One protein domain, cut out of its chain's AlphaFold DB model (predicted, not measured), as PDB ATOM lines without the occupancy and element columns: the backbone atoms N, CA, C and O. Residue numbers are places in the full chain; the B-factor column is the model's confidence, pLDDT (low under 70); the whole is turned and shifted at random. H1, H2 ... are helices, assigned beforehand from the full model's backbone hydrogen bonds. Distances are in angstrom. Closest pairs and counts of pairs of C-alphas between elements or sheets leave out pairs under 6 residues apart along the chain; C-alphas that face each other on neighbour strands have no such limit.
ATOM      1  N   GLN A  10     135.969 211.508 302.610       88.31
ATOM      2  CA  GLN A  10     135.447 212.855 302.873       88.31
ATOM      3  C   GLN A  10     136.252 213.579 303.960       88.31
ATOM      4  O   GLN A  10     136.587 214.747 303.799       88.31
ATOM      5  N   TRP A  11     136.636 212.899 305.039       92.06
ATOM      6  CA  TRP A  11     137.541 213.484 306.036       92.06
ATOM      7  C   TRP A  11     138.926 213.780 305.460       92.06
ATOM      8  O   TRP A  11     139.470 214.862 305.684       92.06
ATOM      9  N   LEU A  12     139.476 212.848 304.679       93.06
ATOM     10  CA  LEU A  12     140.775 213.026 304.037       93.06
ATOM     11  C   LEU A  12     140.768 214.215 303.067       93.06
ATOM     12  O   LEU A  12     141.671 215.045 303.110       93.06
ATOM     13  N   SER A  13     139.734 214.343 302.232       93.25
ATOM     14  CA  SER A  13     139.596 215.479 301.309       93.25
ATOM     15  C   SER A  13     139.478 216.818 302.035       93.25
ATOM     16  O   SER A  13     140.060 217.792 301.571       93.25
ATOM     17  N   LEU A  14     138.818 216.884 303.196       93.56
ATOM     18  CA  LEU A  14     138.776 218.108 304.006       93.56
ATOM     19  C   LEU A  14     140.158 218.507 304.543       93.56
ATOM     20  O   LEU A  14     140.501 219.689 304.520       93.56
ATOM     21  N   LEU A  15     140.969 217.540 304.985       95.44
ATOM     22  CA  LEU A  15     142.343 217.805 305.426       95.44
ATOM     23  C   LEU A  15     143.227 218.270 304.263       95.44
ATOM     24  O   LEU A  15     143.977 219.234 304.405       95.44
ATOM     25  N   ILE A  16     143.106 217.630 303.095       95.00
ATOM     26  CA  ILE A  16     143.839 218.038 301.888       95.00
ATOM     27  C   ILE A  16     143.414 219.448 301.457       95.00
ATOM     28  O   ILE A  16     144.274 220.265 301.131       95.00
ATOM     29  N   LEU A  17     142.113 219.758 301.504       95.56
ATOM     30  CA  LEU A  17     141.589 221.088 301.193       95.56
ATOM     31  C   LEU A  17     142.183 222.148 302.126       95.56
ATOM     32  O   LEU A  17     142.630 223.187 301.648       95.56
ATOM     33  N   MET A  18     142.210 221.886 303.437       94.88
ATOM     34  CA  MET A  18     142.783 222.801 304.429       94.88
ATOM     35  C   MET A  18     144.254 223.103 304.124       94.88
ATOM     36  O   MET A  18     144.639 224.270 304.061       94.88
ATOM     37  N   THR A  19     145.057 222.065 303.878       95.12
ATOM     38  CA  THR A  19     146.472 222.219 303.513       95.12
ATOM     39  C   THR A  19     146.631 222.978 302.196       95.12
ATOM     40  O   THR A  19     147.432 223.905 302.116       95.12
ATOM     41  N   GLY A  20     145.841 222.643 301.172       95.06
ATOM     42  CA  GLY A  20     145.889 223.314 299.873       95.06
ATOM     43  C   GLY A  20     145.573 224.807 299.971       95.06
ATOM     44  O   GLY A  20     146.311 225.629 299.436       95.06
ATOM     45  N   VAL A  21     144.533 225.171 300.724       93.69
ATOM     46  CA  VAL A  21     144.146 226.571 300.961       93.69
ATOM     47  C   VAL A  21     145.210 227.330 301.758       93.69
ATOM     48  O   VAL A  21     145.457 228.499 301.467       93.69
ATOM     49  N   ALA A  22     145.854 226.685 302.735       93.69
ATOM     50  CA  ALA A  22     146.953 227.291 303.486       93.69
ATOM     51  C   ALA A  22     148.167 227.595 302.590       93.69
ATOM     52  O   ALA A  22     148.777 228.650 302.733       93.69
ATOM     53  N   LEU A  23     148.485 226.708 301.640       92.56
ATOM     54  CA  LEU A  23     149.558 226.932 300.664       92.56
ATOM     55  C   LEU A  23     149.192 228.005 299.629       92.56
ATOM     56  O   LEU A  23     150.029 228.840 299.302       92.56
ATOM     57  N   VAL A  24     147.946 228.023 299.142       91.81
ATOM     58  CA  VAL A  24     147.463 229.050 298.197       91.81
ATOM     59  C   VAL A  24     147.513 230.451 298.810       91.81
ATOM     60  O   VAL A  24     147.836 231.408 298.115       91.81
ATOM     61  N   GLN A  25     147.213 230.574 300.103       89.25
ATOM     62  CA  GLN A  25     147.249 231.849 300.826       89.25
ATOM     63  C   GLN A  25     148.618 232.162 301.443       89.25
ATOM     64  O   GLN A  25     148.726 233.095 302.240       89.25
ATOM     65  N   TRP A  26     149.660 231.390 301.115       88.44
ATOM     66  CA  TRP A  26     150.987 231.649 301.653       88.44
ATOM     67  C   TRP A  26     151.482 233.027 301.185       88.44
ATOM     68  O   TRP A  26     151.474 233.303 299.980       88.44
ATOM     69  N   PRO A  27     151.921 233.903 302.105       79.69
ATOM     70  CA  PRO A  27     152.419 235.215 301.728       79.69
ATOM     71  C   PRO A  27     153.665 235.046 300.854       79.69
ATOM     72  O   PRO A  27     154.657 234.452 301.275       79.69
ATOM     73  N   ILE A 115     132.536 252.766 292.710       94.94
ATOM     74  CA  ILE A 115     133.186 251.500 293.078       94.94
ATOM     75  C   ILE A 115     132.663 251.021 294.435       94.94
ATOM     76  O   ILE A 115     132.276 249.860 294.550       94.94
ATOM     77  N   THR A 116     132.553 251.900 295.436       94.25
ATOM     78  CA  THR A 116     131.967 251.569 296.746       94.25
ATOM     79  C   THR A 116     130.550 251.022 296.592       94.25
ATOM     80  O   THR A 116     130.244 249.957 297.124       94.25
ATOM     81  N   TRP A 117     129.697 251.687 295.803       94.69
ATOM     82  CA  TRP A 117     128.338 251.204 295.528       94.69
ATOM     83  C   TRP A 117     128.322 249.855 294.805       94.69
ATOM     84  O   TRP A 117     127.494 249.000 295.120       94.69
ATOM     85  N   THR A 118     129.263 249.639 293.885       95.94
ATOM     86  CA  THR A 118     129.418 248.358 293.185       95.94
ATOM     87  C   THR A 118     129.796 247.243 294.160       95.94
ATOM     88  O   THR A 118     129.173 246.184 294.142       95.94
ATOM     89  N   VAL A 119     130.751 247.482 295.063       94.44
ATOM     90  CA  VAL A 119     131.160 246.513 296.092       94.44
ATOM     91  C   VAL A 119     130.010 246.218 297.060       94.44
ATOM     92  O   VAL A 119     129.767 245.054 297.370       94.44
ATOM     93  N   VAL A 120     129.250 247.234 297.480       95.00
ATOM     94  CA  VAL A 120     128.060 247.052 298.332       95.00
ATOM     95  C   VAL A 120     127.015 246.176 297.635       95.00
ATOM     96  O   VAL A 120     126.508 245.228 298.238       95.00
ATOM     97  N   ALA A 121     126.723 246.443 296.359       95.69
ATOM     98  CA  ALA A 121     125.782 245.644 295.583       95.69
ATOM     99  C   ALA A 121     126.272 244.197 295.402       95.69
ATOM    100  O   ALA A 121     125.509 243.258 295.630       95.69
ATOM    101  N   LEU A 122     127.551 244.003 295.061       94.50
ATOM    102  CA  LEU A 122     128.165 242.680 294.928       94.50
ATOM    103  C   LEU A 122     128.126 241.900 296.243       94.50
ATOM    104  O   LEU A 122     127.780 240.721 296.231       94.50
ATOM    105  N   GLN A 123     128.413 242.546 297.374       93.31
ATOM    106  CA  GLN A 123     128.380 241.902 298.685       93.31
ATOM    107  C   GLN A 123     126.953 241.500 299.079       93.31
ATOM    108  O   GLN A 123     126.735 240.393 299.580       93.31
ATOM    109  N   ALA A 124     125.968 242.364 298.812       92.56
ATOM    110  CA  ALA A 124     124.561 242.067 299.066       92.56
ATOM    111  C   ALA A 124     124.072 240.881 298.217       92.56
ATOM    112  O   ALA A 124     123.493 239.931 298.752       92.56
ATOM    113  N   LEU A 125     124.357 240.891 296.910       93.94
ATOM    114  CA  LEU A 125     124.016 239.793 296.001       93.94
ATOM    115  C   LEU A 125     124.764 238.504 296.365       93.94
ATOM    116  O   LEU A 125     124.153 237.436 296.419       93.94
ATOM    117  N   GLY A 126     126.053 238.596 296.688       91.50
ATOM    118  CA  GLY A 126     126.875 237.472 297.134       91.50
ATOM    119  C   GLY A 126     126.319 236.815 298.397       91.50
ATOM    120  O   GLY A 126     126.235 235.589 298.463       91.50
ATOM    121  N   GLY A 127     125.839 237.604 299.361       90.88
ATOM    122  CA  GLY A 127     125.154 237.094 300.552       90.88
ATOM    123  C   GLY A 127     123.886 236.294 300.224       90.88
ATOM    124  O   GLY A 127     123.683 235.206 300.772       90.88
ATOM    125  N   LEU A 128     123.069 236.776 299.281       90.75
ATOM    126  CA  LEU A 128     121.876 236.058 298.809       90.75
ATOM    127  C   LEU A 128     122.243 234.751 298.095       90.75
ATOM    128  O   LEU A 128     121.624 233.713 298.347       90.75
ATOM    129  N   VAL A 129     123.278 234.780 297.249       91.25
ATOM    130  CA  VAL A 129     123.803 233.585 296.574       91.25
ATOM    131  C   VAL A 129     124.312 232.574 297.599       91.25
ATOM    132  O   VAL A 129     123.977 231.398 297.500       91.25
ATOM    133  N   ILE A 130     125.039 233.006 298.633       89.88
ATOM    134  CA  ILE A 130     125.509 232.126 299.712       89.88
ATOM    135  C   ILE A 130     124.333 231.463 300.438       89.88
ATOM    136  O   ILE A 130     124.390 230.263 300.708       89.88
ATOM    137  N   ALA A 131     123.257 232.199 300.733       87.94
ATOM    138  CA  ALA A 131     122.063 231.620 301.352       87.94
ATOM    139  C   ALA A 131     121.416 230.549 300.455       87.94
ATOM    140  O   ALA A 131     121.020 229.486 300.943       87.94
ATOM    141  N   ALA A 132     121.357 230.785 299.140       87.56
ATOM    142  CA  ALA A 132     120.897 229.788 298.178       87.56
ATOM    143  C   ALA A 132     121.834 228.567 298.127       87.56
ATOM    144  O   ALA A 132     121.360 227.434 298.219       87.56
ATOM    145  N   VAL A 133     123.153 228.773 298.066       88.38
ATOM    146  CA  VAL A 133     124.151 227.690 298.078       88.38
ATOM    147  C   VAL A 133     124.013 226.839 299.338       88.38
ATOM    148  O   VAL A 133     123.984 225.622 299.238       88.38
ATOM    149  N   ILE A 134     123.852 227.439 300.518       88.25
ATOM    150  CA  ILE A 134     123.687 226.679 301.769       88.25
ATOM    151  C   ILE A 134     122.352 225.918 301.802       88.25
ATOM    152  O   ILE A 134     122.276 224.842 302.393       88.25
ATOM    153  N   LYS A 135     121.297 226.445 301.168       86.00
ATOM    154  CA  LYS A 135     120.004 225.757 301.066       86.00
ATOM    155  C   LYS A 135     120.077 224.522 300.163       86.00
ATOM    156  O   LYS A 135     119.561 223.473 300.542       86.00
ATOM    157  N   TYR A 136     120.633 224.678 298.960       85.50
ATOM    158  CA  TYR A 136     120.596 223.657 297.903       85.50
ATOM    159  C   TYR A 136     121.802 222.716 297.918       85.50
ATOM    160  O   TYR A 136     121.694 221.573 297.484       85.50
ATOM    161  N   ALA A 137     122.932 223.190 298.424       86.88
ATOM    162  CA  ALA A 137     124.107 222.404 298.752       86.88
ATOM    163  C   ALA A 137     124.277 222.431 300.276       86.88
ATOM    164  O   ALA A 137     123.291 222.331 301.004       86.88
ATOM    165  N   ASP A 138     125.504 222.566 300.778       86.81
ATOM    166  CA  ASP A 138     125.838 222.484 302.199       86.81
ATOM    167  C   ASP A 138     126.959 223.465 302.550       86.81
ATOM    168  O   ASP A 138     127.694 223.921 301.668       86.81
ATOM    169  N   ASN A 139     127.173 223.729 303.841       88.06
ATOM    170  CA  ASN A 139     128.265 224.594 304.285       88.06
ATOM    171  C   ASN A 139     129.658 224.034 303.922       88.06
ATOM    172  O   ASN A 139     130.590 224.802 303.700       88.06
ATOM    173  N   ILE A 140     129.797 222.707 303.789       90.25
ATOM    174  CA  ILE A 140     131.040 222.072 303.316       90.25
ATOM    175  C   ILE A 140     131.292 222.400 301.837       90.25
ATOM    176  O   ILE A 140     132.374 222.865 301.488       90.25
ATOM    177  N   LEU A 141     130.288 222.217 300.970       88.38
ATOM    178  CA  LEU A 141     130.405 222.522 299.537       88.38
ATOM    179  C   LEU A 141     130.648 224.017 299.297       88.38
ATOM    180  O   LEU A 141     131.420 224.369 298.409       88.38
ATOM    181  N   LYS A 142     130.060 224.894 300.123       90.44
ATOM    182  CA  LYS A 142     130.391 226.327 300.131       90.44
ATOM    183  C   LYS A 142     131.886 226.557 300.381       90.44
ATOM    184  O   LYS A 142     132.482 227.407 299.721       90.44
ATOM    185  N   GLY A 143     132.486 225.812 301.311       91.00
ATOM    186  CA  GLY A 143     133.923 225.857 301.589       91.00
ATOM    187  C   GLY A 143     134.757 225.504 300.358       91.00
ATOM    188  O   GLY A 143     135.589 226.304 299.944       91.00
ATOM    189  N   PHE A 144     134.464 224.374 299.704       92.88
ATOM    190  CA  PHE A 144     135.128 223.979 298.452       92.88
ATOM    191  C   PHE A 144     134.965 225.024 297.340       92.88
ATOM    192  O   PHE A 144     135.944 225.396 296.695       92.88
ATOM    193  N   ALA A 145     133.747 225.537 297.140       92.69
ATOM    194  CA  ALA A 145     133.472 226.560 296.133       92.69
ATOM    195  C   ALA A 145     134.259 227.853 296.399       92.69
ATOM    196  O   ALA A 145     134.795 228.452 295.471       92.69
ATOM    197  N   THR A 146     134.378 228.250 297.668       92.62
ATOM    198  CA  THR A 146     135.160 229.427 298.070       92.62
ATOM    199  C   THR A 146     136.649 229.209 297.793       92.62
ATOM    200  O   THR A 146     137.287 230.074 297.201       92.62
ATOM    201  N   SER A 147     137.196 228.035 298.124       93.88
ATOM    202  CA  SER A 147     138.598 227.693 297.842       93.88
ATOM    203  C   SER A 147     138.921 227.690 296.344       93.88
ATOM    204  O   SER A 147     139.954 228.216 295.935       93.88
ATOM    205  N   LEU A 148     138.029 227.143 295.510       94.00
ATOM    206  CA  LEU A 148     138.171 227.193 294.051       94.00
ATOM    207  C   LEU A 148     138.050 228.623 293.516       94.00
ATOM    208  O   LEU A 148     138.790 228.997 292.607       94.00
ATOM    209  N   SER A 149     137.159 229.432 294.097       93.50
ATOM    210  CA  SER A 149     137.025 230.844 293.741       93.50
ATOM    211  C   SER A 149     138.322 231.608 293.985       93.50
ATOM    212  O   SER A 149     138.685 232.408 293.135       93.50
ATOM    213  N   ILE A 150     139.041 231.343 295.085       92.44
ATOM    214  CA  ILE A 150     140.342 231.981 295.357       92.44
ATOM    215  C   ILE A 150     141.328 231.676 294.224       92.44
ATOM    216  O   ILE A 150     141.923 232.594 293.673       92.44
ATOM    217  N   ILE A 151     141.446 230.407 293.819       92.94
ATOM    218  CA  ILE A 151     142.354 229.997 292.735       92.94
ATOM    219  C   ILE A 151     141.988 230.700 291.426       92.94
ATOM    220  O   ILE A 151     142.861 231.259 290.765       92.94
ATOM    221  N   LEU A 152     140.703 230.701 291.056       92.38
ATOM    222  CA  LEU A 152     140.231 231.368 289.840       92.38
ATOM    223  C   LEU A 152     140.486 232.878 289.884       92.38
ATOM    224  O   LEU A 152     140.965 233.436 288.900       92.38
ATOM    225  N   SER A 153     140.216 233.531 291.015       91.62
ATOM    226  CA  SER A 153     140.490 234.957 291.204       91.62
ATOM    227  C   SER A 153     141.978 235.271 291.055       91.62
ATOM    228  O   SER A 153     142.320 236.251 290.393       91.62
ATOM    229  N   THR A 154     142.869 234.432 291.589       88.94
ATOM    230  CA  THR A 154     144.318 234.598 291.405       88.94
ATOM    231  C   THR A 154     144.737 234.391 289.950       88.94
ATOM    232  O   THR A 154     145.529 235.175 289.439       88.94
ATOM    233  N   LEU A 155     144.179 233.403 289.242       88.62
ATOM    234  CA  LEU A 155     144.469 233.200 287.815       88.62
ATOM    235  C   LEU A 155     143.996 234.378 286.957       88.62
ATOM    236  O   LEU A 155     144.731 234.822 286.079       88.62
ATOM    237  N   ILE A 156     142.801 234.914 287.222       89.50
ATOM    238  CA  ILE A 156     142.306 236.124 286.549       89.50
ATOM    239  C   ILE A 156     143.236 237.306 286.847       89.50
ATOM    240  O   ILE A 156     143.570 238.061 285.937       89.50
ATOM    241  N   SER A 157     143.693 237.439 288.092       87.56
ATOM    242  CA  SER A 157     144.619 238.509 288.479       87.56
ATOM    243  C   SER A 157     145.967 238.390 287.762       87.56
ATOM    244  O   SER A 157     146.488 239.392 287.289       87.56
ATOM    245  N   TYR A 158     146.491 237.175 287.595       85.69
ATOM    246  CA  TYR A 158     147.731 236.936 286.854       85.69
ATOM    247  C   TYR A 158     147.580 237.203 285.348       85.69
ATOM    248  O   TYR A 158     148.365 237.949 284.767       85.69
ATOM    249  N   PHE A 159     146.560 236.624 284.702       87.31
ATOM    250  CA  PHE A 159     146.410 236.708 283.244       87.31
ATOM    251  C   PHE A 159     145.856 238.044 282.752       87.31
ATOM    252  O   PHE A 159     146.222 238.483 281.664       87.31
ATOM    253  N   TRP A 160     144.936 238.653 283.502       87.81
ATOM    254  CA  TRP A 160     144.198 239.834 283.049       87.81
ATOM    255  C   TRP A 160     144.714 241.118 283.683       87.81
ATOM    256  O   TRP A 160     144.869 242.119 282.989       87.81
ATOM    257  N   LEU A 161     144.947 241.097 284.996       81.81
ATOM    258  CA  LEU A 161     145.352 242.290 285.737       81.81
ATOM    259  C   LEU A 161     146.877 242.473 285.758       81.81
ATOM    260  O   LEU A 161     147.337 243.592 285.920       81.81
ATOM    261  N   GLN A 162     147.653 241.398 285.555       79.88
ATOM    262  CA  GLN A 162     149.118 241.377 285.689       79.88
ATOM    263  C   GLN A 162     149.630 241.948 287.029       79.88
ATOM    264  O   GLN A 162     150.775 242.376 287.128       79.88
ATOM    265  N   ASP A 163     148.785 241.924 288.065       71.88
ATOM    266  CA  ASP A 163     149.056 242.533 289.375       71.88
ATOM    267  C   ASP A 163     149.727 241.561 290.363       71.88
ATOM    268  O   ASP A 163     150.206 241.974 291.420       71.88
ATOM    269  N   PHE A 164     149.728 240.255 290.071       72.94
ATOM    270  CA  PHE A 164     150.215 239.229 290.994       72.94
ATOM    271  C   PHE A 164     150.838 238.033 290.271       72.94
ATOM    272  O   PHE A 164     150.153 237.346 289.511       72.94
ATOM    273  N   ASP A 165     152.100 237.733 290.588       77.69
ATOM    274  CA  ASP A 165     152.819 236.556 290.100       77.69
ATOM    275  C   ASP A 165     152.645 235.360 291.060       77.69
ATOM    276  O   ASP A 165     153.161 235.377 292.185       77.69
ATOM    277  N   PRO A 166     151.934 234.290 290.654       77.50
ATOM    278  CA  PRO A 166     151.747 233.116 291.495       77.50
ATOM    279  C   PRO A 166     153.069 232.369 291.709       77.50
ATOM    280  O   PRO A 166     153.746 231.954 290.768       77.50
ATOM    281  N   THR A 167     153.414 232.133 292.974       84.81
ATOM    282  CA  THR A 167     154.600 231.356 293.352       84.81
ATOM    283  C   THR A 167     154.417 229.860 293.106       84.81
ATOM    284  O   THR A 167     153.306 229.337 293.025       84.81
ATOM    285  N   SER A 168     155.519 229.106 293.063       86.12
ATOM    286  CA  SER A 168     155.471 227.636 292.966       86.12
ATOM    287  C   SER A 168     154.651 226.993 294.100       86.12
ATOM    288  O   SER A 168     154.019 225.957 293.895       86.12
ATOM    289  N   VAL A 169     154.608 227.632 295.277       90.31
ATOM    290  CA  VAL A 169     153.798 227.205 296.431       90.31
ATOM    291  C   VAL A 169     152.300 227.347 296.149       90.31
ATOM    292  O   VAL A 169     151.534 226.436 296.472       90.31
ATOM    293  N   PHE A 170     151.888 228.428 295.478       90.25
ATOM    294  CA  PHE A 170     150.506 228.610 295.035       90.25
ATOM    295  C   PHE A 170     150.066 227.474 294.105       90.25
ATOM    296  O   PHE A 170     149.005 226.889 294.317       90.25
ATOM    297  N   PHE A 171     150.889 227.105 293.116       90.69
ATOM    298  CA  PHE A 171     150.556 226.018 292.185       90.69
ATOM    299  C   PHE A 171     150.418 224.665 292.891       90.69
ATOM    300  O   PHE A 171     149.474 223.922 292.611       90.69
ATOM    301  N   LEU A 172     151.306 224.358 293.845       93.88
ATOM    302  CA  LEU A 172     151.191 223.150 294.666       93.88
ATOM    303  C   LEU A 172     149.883 223.150 295.470       93.88
ATOM    304  O   LEU A 172     149.149 222.160 295.464       93.88
ATOM    305  N   GLY A 173     149.565 224.272 296.119       94.31
ATOM    306  CA  GLY A 173     148.311 224.443 296.848       94.31
ATOM    307  C   GLY A 173     147.079 224.280 295.954       94.31
ATOM    308  O   GLY A 173     146.141 223.571 296.321       94.31
ATOM    309  N   ALA A 174     147.100 224.859 294.752       94.44
ATOM    310  CA  ALA A 174     146.007 224.768 293.790       94.44
ATOM    311  C   ALA A 174     145.744 223.320 293.348       94.44
ATOM    312  O   ALA A 174     144.589 222.887 293.323       94.44
ATOM    313  N   ILE A 175     146.799 222.541 293.078       95.44
ATOM    314  CA  ILE A 175     146.678 221.111 292.757       95.44
ATOM    315  C   ILE A 175     146.006 220.359 293.912       95.44
ATOM    316  O   ILE A 175     145.075 219.589 293.675       95.44
ATOM    317  N   LEU A 176     146.416 220.606 295.162       95.88
ATOM    318  CA  LEU A 176     145.809 219.957 296.329       95.88
ATOM    319  C   LEU A 176     144.320 220.296 296.475       95.88
ATOM    320  O   LEU A 176     143.519 219.397 296.732       95.88
ATOM    321  N   VAL A 177     143.924 221.556 296.270       96.12
ATOM    322  CA  VAL A 177     142.507 221.969 296.315       96.12
ATOM    323  C   VAL A 177     141.690 221.274 295.220       96.12
ATOM    324  O   VAL A 177     140.578 220.804 295.484       96.12
ATOM    325  N   ILE A 178     142.235 221.154 294.005       94.50
ATOM    326  CA  ILE A 178     141.573 220.456 292.895       94.50
ATOM    327  C   ILE A 178     141.414 218.964 293.226       94.50
ATOM    328  O   ILE A 178     140.309 218.428 293.132       94.50
ATOM    329  N   VAL A 179     142.482 218.305 293.687       94.62
ATOM    330  CA  VAL A 179     142.452 216.889 294.092       94.62
ATOM    331  C   VAL A 179     141.440 216.661 295.216       94.62
ATOM    332  O   VAL A 179     140.631 215.738 295.128       94.62
ATOM    333  N   ALA A 180     141.428 217.518 296.239       94.12
ATOM    334  CA  ALA A 180     140.463 217.444 297.332       94.12
ATOM    335  C   ALA A 180     139.015 217.555 296.834       94.12
ATOM    336  O   ALA A 180     138.150 216.811 297.295       94.12
ATOM    337  N   THR A 181     138.759 218.451 295.877       92.62
ATOM    338  CA  THR A 181     137.426 218.643 295.284       92.62
ATOM    339  C   THR A 181     136.945 217.369 294.589       92.62
ATOM    340  O   THR A 181     135.822 216.916 294.833       92.62
ATOM    341  N   PHE A 182     137.794 216.750 293.764       91.12
ATOM    342  CA  PHE A 182     137.451 215.494 293.094       91.12
ATOM    343  C   PHE A 182     137.285 214.336 294.080       91.12
ATOM    344  O   PHE A 182     136.333 213.564 293.958       91.12
ATOM    345  N   LEU A 183     138.163 214.238 295.081       91.19
ATOM    346  CA  LEU A 183     138.110 213.185 296.092       91.19
ATOM    347  C   LEU A 183     136.815 213.251 296.915       91.19
ATOM    348  O   LEU A 183     136.186 212.220 297.146       91.19
ATOM    349  N   TYR A 184     136.379 214.454 297.303       90.38
ATOM    350  CA  TYR A 184     135.114 214.642 298.017       90.38
ATOM    351  C   TYR A 184     133.896 214.282 297.146       90.38
ATOM    352  O   TYR A 184     132.923 213.711 297.642       90.38
ATOM    353  N   GLY A 185     133.949 214.588 295.844       84.38
ATOM    354  CA  GLY A 185     132.876 214.277 294.892       84.38
ATOM    355  C   GLY A 185     132.756 212.792 294.526       84.38
ATOM    356  O   GLY A 185     131.657 212.332 294.208       84.38
ATOM    357  N   TYR A 186     133.850 212.027 294.591       79.56
ATOM    358  CA  TYR A 186     133.888 210.630 294.142       79.56
ATOM    359  C   TYR A 186     133.066 209.673 295.031       79.56
ATOM    360  O   TYR A 186     132.445 208.743 294.520       79.56
ATOM    361  N   GLU A 187     132.964 209.924 296.341       61.97
ATOM    362  CA  GLU A 187     132.186 209.073 297.264       61.97
ATOM    363  C   GLU A 187     130.675 209.381 297.309       61.97
ATOM    364  O   GLU A 187     129.920 208.702 298.005       61.97
ATOM    365  N   GLY A 188     130.188 210.357 296.533       55.12
ATOM    366  CA  GLY A 188     128.762 210.709 296.449       55.12
ATOM    367  C   GLY A 188     127.858 209.655 295.782       55.12
ATOM    368  O   GLY A 188     126.646 209.852 295.711       55.12
ATOM    369  N   LYS A 189     128.418 208.535 295.302       45.62
ATOM    370  CA  LYS A 189     127.685 207.373 294.768       45.62
ATOM    371  C   LYS A 189     127.850 206.148 295.682       45.62
ATOM    372  O   LYS A 189     128.451 205.155 295.287       45.62
TER     373      LYS A 189
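AT A GLANCE: This is residues 10 to 27 and 115 to 189 of the 197 residues of the protein "UDP-N-acetylglucosamine transporter-like" of Austrofundulus limnaeus (UniProt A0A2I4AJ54). Look for a flat, zigzag model: H1 and H4 pack side by side in an antiparallel pair, H3 packs on that pair with residues 144 to 151, and H2 turns back from the start of H3 to make a V with it. Residues 115 to 129 of H2 stick out as a free arm, and H1, H3 and H4 make a loose three-helix bundle. The printed part has 93 residues with four named helices, H1, H2, H3 and H4 in chain order, no named strand, and the class is all helix. It is only just loose, close to compact, with a radius of gyration of the C-alphas of 14.9 A and spans of 43 by 36 by 18 A.

HOW THE PARTS SIT: Start at H1, residues 10 to 24, and compare it with H4, residues 168 to 186: they touch, closest at the C-alphas of Gly 20 and Gly 173, 4.0 A apart. They run opposite ways at a shallow tilt of 20 degrees. Next find the hub, H3, residues 139 to 161, which touches H1 with its residues 144 to 151 alone, the closest C-alphas being those of Val 21 and Ser 147, 6.5 A apart. These two run the same way at a shallow tilt of 28 degrees. With the same residues H3 touches H4, closest at the C-alphas of Ile 151 and Ala 174, 6.5 A apart; this hairpin has a tilt of 36 degrees, only just steep. H2, residues 115 to 136, forms a hairpin with H3 and only just touches it, with 3 pairs of C-alphas within 8 A, closest at Val 133 and Lys 142, 6.7 A apart. Their tilt of 35.5 degrees is only just steep. H2 is apart from H1 and H4. In H1, H2, H3 and H4 every O i to N i+4 pair is within hydrogen-bond range.

IN THESE COORDINATES: Find C-alpha 10 at (135.447, 212.855, 302.873); from there H1 runs 20.7 A to C-alpha 24. H2 begins at C-alpha 115, at (133.186, 251.500, 293.078), and spans 30.9 A to C-alpha 136. H3 spans 30.8 A from C-alpha 139 to C-alpha 161. H4 spans 27.5 A from C-alpha 168 to C-alpha 186, at (133.888, 210.630, 294.142).

THE WHOLE: The two C-alphas farthest apart are those of Ile 115 and Lys 189, at 44.5 A. Residues 28 to 114 are not printed, and C-alphas 27 and 115 are 26.6 A apart across this cut. The link from H2 to H3 is tight and that from H3 to H4 is short. The mean pLDDT of the printed part is 89.2; look to residues 187 to 189 for values under 70.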